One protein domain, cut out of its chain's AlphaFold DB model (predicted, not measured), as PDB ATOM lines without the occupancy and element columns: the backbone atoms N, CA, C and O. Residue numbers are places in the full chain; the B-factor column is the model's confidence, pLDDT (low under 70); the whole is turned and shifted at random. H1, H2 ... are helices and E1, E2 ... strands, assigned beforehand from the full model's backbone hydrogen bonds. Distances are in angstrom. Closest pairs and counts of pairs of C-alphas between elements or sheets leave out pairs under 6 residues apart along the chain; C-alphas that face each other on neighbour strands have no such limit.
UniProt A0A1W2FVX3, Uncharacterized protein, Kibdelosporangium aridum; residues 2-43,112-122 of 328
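This is residues 2 to 43 and 112 to 122 of the 328 residues of an uncharacterized protein of Kibdelosporangium aridum (UniProt A0A1W2FVX3). One long helix, H1, runs back over a narrow ribbon of two antiparallel strands, E1 and E2, meeting it with its first turns while its last turns, with residues 33 to 43, stick out free. Residues 2 to 6 form a hook on the other side of the ribbon from H1. The printed part has 53 residues, with named elements in the order E1, H1, E2, and its class is mixed, helices and strands. The whole is loose, with a radius of gyration of the C-alphas of 13.0 A, and flat, spanning 39 by 27 by 12 A.

The printed part begins at Pro 2. Strand E1 is residues 11 to 15, 13.5 A from first to last C-alpha, and C-alpha 11 is at (181.060, 264.633, 219.933). Helix H1 is residues 21 to 40, 28.7 A long, with C-alpha 40 at (167.498, 264.293, 238.262). After the cut, strand E2 is residues 112 to 116, 13.1 A long, and C-alpha 116 is at (185.493, 262.170, 221.997).

E1 and E2 are antiparallel neighbours, their directions at 153 degrees. C-alphas 13 and 114 face each other at 5.4 A, and N 113 and O 14 are within hydrogen-bond range at 3.2 A. The closest C-alphas of H1 and E2 are those of Ala 21 and Val 115, 7.1 A apart. The closest of E1 and H1 are those of Tyr 14 and Val 24, 7.7 A apart. In H1 every O i to N i+4 pair is within hydrogen-bond range.

The two C-alphas farthest apart, of Glu 17 and Arg 43, are 40.1 A apart. The link E1 to H1 is tight. The link H1 to E2 runs across the cut, where residues 44 to 111 are not printed and C-alphas 43 and 112 are 38.8 A apart. Mean pLDDT of the printed part is 78.3, and residues 2, 42 to 43, 114 and 116 to 122 are under 70.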
ATOM      1  N   PRO A   2     172.882 257.442 218.129       56.47
ATOM      2  CA  PRO A   2     172.723 256.440 219.174       56.47
ATOM      3  C   PRO A   2     173.919 255.486 219.111       56.47
ATOM      4  O   PRO A   2     174.313 255.063 218.023       56.47
ATOM      5  N   ALA A   3     174.555 255.234 220.248       72.75
ATOM      6  CA  ALA A   3     175.561 254.188 220.336       72.75
ATOM      7  C   ALA A   3     174.859 252.819 220.400       72.75
ATOM      8  O   ALA A   3     173.688 252.733 220.773       72.75
ATOM      9  N   GLU A   4     175.551 251.751 219.992       81.06
ATOM     10  CA  GLU A   4     174.986 250.387 219.951       81.06
ATOM     11  C   GLU A   4     174.515 249.887 221.329       81.06
ATOM     12  O   GLU A   4     173.691 248.983 221.420       81.06
ATOM     13  N   ASP A   5     174.980 250.529 222.402       82.56
ATOM     14  CA  ASP A   5     174.599 250.294 223.795       82.56
ATOM     15  C   ASP A   5     173.312 251.036 224.227       82.56
ATOM     16  O   ASP A   5     172.893 250.944 225.381       82.56
ATOM     17  N   GLY A   6     172.669 251.784 223.323       85.25
ATOM     18  CA  GLY A   6     171.510 252.624 223.634       85.25
ATOM     19  C   GLY A   6     171.859 253.924 224.371       85.25
ATOM     20  O   GLY A   6     170.952 254.662 224.754       85.25
ATOM     21  N   GLY A   7     173.148 254.224 224.551       84.62
ATOM     22  CA  GLY A   7     173.632 255.477 225.114       84.62
ATOM     23  C   GLY A   7     173.633 256.622 224.097       84.62
ATOM     24  O   GLY A   7     173.724 256.435 222.877       84.62
ATOM     25  N   LEU A   8     173.569 257.852 224.608       84.38
ATOM     26  CA  LEU A   8     173.794 259.052 223.805       84.38
ATOM     27  C   LEU A   8     175.296 259.341 223.737       84.38
ATOM     28  O   LEU A   8     175.957 259.513 224.760       84.38
ATOM     29  N   ARG A   9     175.838 259.427 222.518       85.12
ATOM     30  CA  ARG A   9     177.228 259.832 222.293       85.12
ATOM     31  C   ARG A   9     177.298 261.281 221.827       85.12
ATOM     32  O   ARG A   9     176.857 261.597 220.719       85.12
ATOM     33  N   LEU A  10     177.920 262.127 222.644       87.38
ATOM     34  CA  LEU A  10     178.245 263.506 222.296       87.38
ATOM     35  C   LEU A  10     179.643 263.570 221.662       87.38
ATOM     36  O   LEU A  10     180.598 262.974 222.161       87.38
ATOM     37  N   ARG A  11     179.770 264.291 220.546       90.31
ATOM     38  CA  ARG A  11     181.060 264.633 219.933       90.31
ATOM     39  C   ARG A  11     181.137 266.142 219.812       90.31
ATOM     40  O   ARG A  11     180.227 266.740 219.246       90.31
ATOM     41  N   VAL A  12     182.234 266.727 220.281       91.00
ATOM     42  CA  VAL A  12     182.477 268.163 220.146       91.00
ATOM     43  C   VAL A  12     183.632 268.390 219.190       91.00
ATOM     44  O   VAL A  12     184.738 267.881 219.387       91.00
ATOM     45  N   LYS A  13     183.342 269.140 218.128       92.00
ATOM     46  CA  LYS A  13     184.346 269.707 217.233       92.00
ATOM     47  C   LYS A  13     184.640 271.116 217.710       92.00
ATOM     48  O   LYS A  13     183.710 271.870 217.977       92.00
ATOM     49  N   TYR A  14     185.914 271.460 217.786       90.56
ATOM     50  CA  TYR A  14     186.340 272.798 218.169       90.56
ATOM     51  C   TYR A  14     187.504 273.255 217.299       90.56
ATOM     52  O   TYR A  14     188.187 272.465 216.636       90.56
ATOM     53  N   TRP A  15     187.683 274.567 217.282       94.25
ATOM     54  CA  TRP A  15     188.743 275.232 216.548       94.25
ATOM     55  C   TRP A  15     189.985 275.292 217.425       94.25
ATOM     56  O   TRP A  15     189.960 275.906 218.488       94.25
ATOM     57  N   THR A  16     191.063 274.645 216.979       93.38
ATOM     58  CA  THR A  16     192.291 274.515 217.785       93.38
ATOM     59  C   THR A  16     193.054 275.825 217.944       93.38
ATOM     60  O   THR A  16     193.878 275.941 218.842       93.38
ATOM     61  N   GLU A  17     192.767 276.815 217.098       90.12
ATOM     62  CA  GLU A  17     193.340 278.159 217.210       90.12
ATOM     63  C   GLU A  17     192.693 278.984 218.327       90.12
ATOM     64  O   GLU A  17     193.324 279.887 218.864       90.12
ATOM     65  N   LEU A  18     191.444 278.667 218.685       85.44
ATOM     66  CA  LEU A  18     190.677 279.391 219.701       85.44
ATOM     67  C   LEU A  18     190.664 278.666 221.045       85.44
ATOM     68  O   LEU A  18     190.637 279.310 222.089       85.44
ATOM     69  N   PHE A  19     190.671 277.332 221.023       92.56
ATOM     70  CA  PHE A  19     190.530 276.523 222.224       92.56
ATOM     71  C   PHE A  19     191.516 275.366 222.219       92.56
ATOM     72  O   PHE A  19     191.637 274.632 221.235       92.56
ATOM     73  N   ASP A  20     192.179 275.162 223.351       91.81
ATOM     74  CA  ASP A  20     192.933 273.946 223.605       91.81
ATOM     75  C   ASP A  20     192.001 272.789 224.022       91.81
ATOM     76  O   ASP A  20     190.833 272.964 224.392       91.81
ATOM     77  N   ALA A  21     192.532 271.568 223.955       88.00
ATOM     78  CA  ALA A  21     191.773 270.359 224.247       88.00
ATOM     79  C   ALA A  21     191.304 270.260 225.709       88.00
ATOM     80  O   ALA A  21     190.272 269.633 225.970       88.00
ATOM     81  N   ASP A  22     192.046 270.836 226.659       86.00
ATOM     82  CA  ASP A  22     191.753 270.743 228.088       86.00
ATOM     83  C   ASP A  22     190.629 271.705 228.480       86.00
ATOM     84  O   ASP A  22     189.714 271.301 229.205       86.00
ATOM     85  N   THR A  23     190.616 272.911 227.907       88.56
ATOM     86  CA  THR A  23     189.510 273.872 228.020       88.56
ATOM     87  C   THR A  23     188.200 273.248 227.541       88.56
ATOM     88  O   THR A  23     187.218 273.197 228.287       88.56
ATOM     89  N   VAL A  24     188.195 272.656 226.341       93.62
ATOM     90  CA  VAL A  24     186.999 271.996 225.788       93.62
ATOM     91  C   VAL A  24     186.570 270.801 226.643       93.62
ATOM     92  O   VAL A  24     185.377 270.586 226.858       93.62
ATOM     93  N   ARG A  25     187.520 270.037 227.198       88.69
ATOM     94  CA  ARG A  25     187.211 268.930 228.119       88.69
ATOM     95  C   ARG A  25     186.626 269.426 229.443       88.69
ATOM     96  O   ARG A  25     185.771 268.750 230.015       88.69
ATOM     97  N   SER A  26     187.070 270.577 229.947       84.94
ATOM     98  CA  SER A  26     186.508 271.198 231.149       84.94
ATOM     99  C   SER A  26     185.065 271.639 230.923       84.94
ATOM    100  O   SER A  26     184.188 271.260 231.695       84.94
ATOM    101  N   TRP A  27     184.795 272.338 229.819       93.00
ATOM    102  CA  TRP A  27     183.437 272.740 229.448       93.00
ATOM    103  C   TRP A  27     182.504 271.547 229.264       93.00
ATOM    104  O   TRP A  27     181.360 271.585 229.706       93.00
ATOM    105  N   MET A  28     182.989 270.456 228.665       94.31
ATOM    106  CA  MET A  28     182.171 269.258 228.478       94.31
ATOM    107  C   MET A  28     181.834 268.527 229.767       94.31
ATOM    108  O   MET A  28     180.720 268.025 229.882       94.31
ATOM    109  N   ARG A  29     182.737 268.500 230.752       87.31
ATOM    110  CA  ARG A  29     182.387 267.998 232.089       87.31
ATOM    111  C   ARG A  29     181.279 268.842 232.702       87.31
ATOM    112  O   ARG A  29     180.257 268.302 233.101       87.31
ATOM    113  N   HIS A  30     181.439 270.161 232.646       81.19
ATOM    114  CA  HIS A  30     180.469 271.077 233.219       81.19
ATOM    115  C   HIS A  30     179.071 270.958 232.576       81.19
ATOM    116  O   HIS A  30     178.058 270.896 233.270       81.19
ATOM    117  N   TYR A  31     179.014 270.835 231.247       87.69
ATOM    118  CA  TYR A  31     177.770 270.606 230.507       87.69
ATOM    119  C   TYR A  31     177.077 269.288 230.890       87.69
ATOM    120  O   TYR A  31     175.853 269.239 231.014       87.69
ATOM    121  N   LEU A  32     177.843 268.211 231.085       90.06
ATOM    122  CA  LEU A  32     177.289 266.919 231.494       90.06
ATOM    123  C   LEU A  32     176.762 266.945 232.934       90.06
ATOM    124  O   LEU A  32     175.711 266.360 233.188       90.06
ATOM    125  N   ASP A  33     177.431 267.656 233.842       83.31
ATOM    126  CA  ASP A  33     176.959 267.835 235.221       83.31
ATOM    127  C   ASP A  33     175.609 268.572 235.251       83.31
ATOM    128  O   ASP A  33     174.673 268.144 235.926       83.31
ATOM    129  N   LEU A  34     175.469 269.632 234.444       80.62
ATOM    130  CA  LEU A  34     174.209 270.364 234.278       80.62
ATOM    131  C   LEU A  34     173.085 269.474 233.742       80.62
ATOM    132  O   LEU A  34     171.976 269.492 234.273       80.62
ATOM    133  N   LEU A  35     173.365 268.672 232.711       86.38
ATOM    134  CA  LEU A  35     172.390 267.714 232.188       86.38
ATOM    135  C   LEU A  35     171.972 266.693 233.249       86.38
ATOM    136  O   LEU A  35     170.789 266.370 233.339       86.38
ATOM    137  N   GLY A  36     172.913 266.209 234.063       82.88
ATOM    138  CA  GLY A  36     172.621 265.298 235.168       82.88
ATOM    139  C   GLY A  36     171.639 265.898 236.172       82.88
ATOM    140  O   GLY A  36     170.690 265.230 236.572       82.88
ATOM    141  N   LEU A  37     171.813 267.174 236.519       79.00
ATOM    142  CA  LEU A  37     170.928 267.878 237.447       79.00
ATOM    143  C   LEU A  37     169.528 268.109 236.877       79.00
ATOM    144  O   LEU A  37     168.542 267.857 237.565       79.00
ATOM    145  N   VAL A  38     169.428 268.522 235.611       81.56
ATOM    146  CA  VAL A  38     168.130 268.716 234.939       81.56
ATOM    147  C   VAL A  38     167.362 267.398 234.823       81.56
ATOM    148  O   VAL A  38     166.144 267.376 234.970       81.56
ATOM    149  N   LEU A  39     168.059 266.288 234.567       83.81
ATOM    150  CA  LEU A  39     167.434 264.967 234.471       83.81
ATOM    151  C   LEU A  39     167.062 264.382 235.841       83.81
ATOM    152  O   LEU A  39     166.106 263.612 235.923       83.81
ATOM    153  N   ALA A  40     167.798 264.727 236.900       78.44
ATOM    154  CA  ALA A  40     167.498 264.293 238.262       78.44
ATOM    155  C   ALA A  40     166.263 264.998 238.847       78.44
ATOM    156  O   ALA A  40     165.546 264.392 239.643       78.44
ATOM    157  N   ASP A  41     165.978 266.234 238.426       75.50
ATOM    158  CA  ASP A  41     164.813 266.992 238.878       75.50
ATOM    159  C   ASP A  41     163.879 267.378 237.720       75.50
ATOM    160  O   ASP A  41     163.944 268.459 237.127       75.50
ATOM    161  N   HIS A  42     162.928 266.486 237.434       55.31
ATOM    162  CA  HIS A  42     161.910 266.675 236.397       55.31
ATOM    163  C   HIS A  42     160.987 267.889 236.645       55.31
ATOM    164  O   HIS A  42     160.228 268.277 235.750       55.31
ATOM    165  N   ARG A  43     161.026 268.511 237.834       50.25
ATOM    166  CA  ARG A  43     160.234 269.715 238.132       50.25
ATOM    167  C   ARG A  43     160.859 270.979 237.544       50.25
ATOM    168  O   ARG A  43     160.113 271.894 237.199       50.25
ATOM    169  N   HIS A 112     191.150 271.409 212.516       70.75
ATOM    170  CA  HIS A 112     190.078 271.000 213.414       70.75
ATOM    171  C   HIS A 112     190.587 269.989 214.442       70.75
ATOM    172  O   HIS A 112     191.238 269.001 214.094       70.75
ATOM    173  N   GLY A 113     190.255 270.235 215.707       73.19
ATOM    174  CA  GLY A 113     190.504 269.325 216.816       73.19
ATOM    175  C   GLY A 113     189.281 268.453 217.076       73.19
ATOM    176  O   GLY A 113     188.141 268.873 216.863       73.19
ATOM    177  N   TYR A 114     189.515 267.231 217.551       62.34
ATOM    178  CA  TYR A 114     188.459 266.302 217.940       62.34
ATOM    179  C   TYR A 114     188.701 265.808 219.359       62.34
ATOM    180  O   TYR A 114     189.765 265.274 219.665       62.34
ATOM    181  N   VAL A 115     187.690 265.947 220.215       71.75
ATOM    182  CA  VAL A 115     187.642 265.292 221.525       71.75
ATOM    183  C   VAL A 115     186.386 264.426 221.563       71.75
ATOM    184  O   VAL A 115     185.276 264.887 221.296       71.75
ATOM    185  N   GLN A 116     186.571 263.142 221.860       61.34
ATOM    186  CA  GLN A 116     185.493 262.170 221.997       61.34
ATOM    187  C   GLN A 116     185.422 261.739 223.465       61.34
ATOM    188  O   GLN A 116     186.350 261.098 223.951       61.34
ATOM    189  N   LEU A 117     184.338 262.088 224.163       58.94
ATOM    190  CA  LEU A 117     184.029 261.516 225.477       58.94
ATOM    191  C   LEU A 117     183.175 260.251 225.311       58.94
ATOM    192  O   LEU A 117     182.358 260.150 224.391       58.94
ATOM    193  N   VAL A 118     183.419 259.263 226.171       44.38
ATOM    194  CA  VAL A 118     182.777 257.939 226.135       44.38
ATOM    195  C   VAL A 118     181.518 257.928 227.017       44.38
ATOM    196  O   VAL A 118     181.447 258.655 228.001       44.38
ATOM    197  N   SER A 119     180.532 257.137 226.577       44.22
ATOM    198  CA  SER A 119     179.110 257.060 226.945       44.22
ATOM    199  C   SER A 119     178.738 257.206 228.432       44.22
ATOM    200  O   SER A 119     179.371 256.618 229.302       44.22
ATOM    201  N   MET A 120     177.595 257.858 228.692       43.50
ATOM    202  CA  MET A 120     176.746 257.590 229.863       43.50
ATOM    203  C   MET A 120     175.740 256.485 229.503       43.50
ATOM    204  O   MET A 120     174.982 256.628 228.542       43.50
ATOM    205  N   LEU A 121     175.718 255.398 230.278       40.69
ATOM    206  CA  LEU A 121     174.662 254.385 230.225       40.69
ATOM    207  C   LEU A 121     173.541 254.804 231.180       40.69
ATOM    208  O   LEU A 121     173.724 254.772 232.394       40.69
ATOM    209  N   ILE A 122     172.387 255.199 230.642       46.66
ATOM    210  CA  ILE A 122     171.173 255.439 231.435       46.66
ATOM    211  C   ILE A 122     170.416 254.102 231.540       46.66
ATOM    212  O   ILE A 122     170.007 253.566 230.504       46.66
TER     213      ILE A 122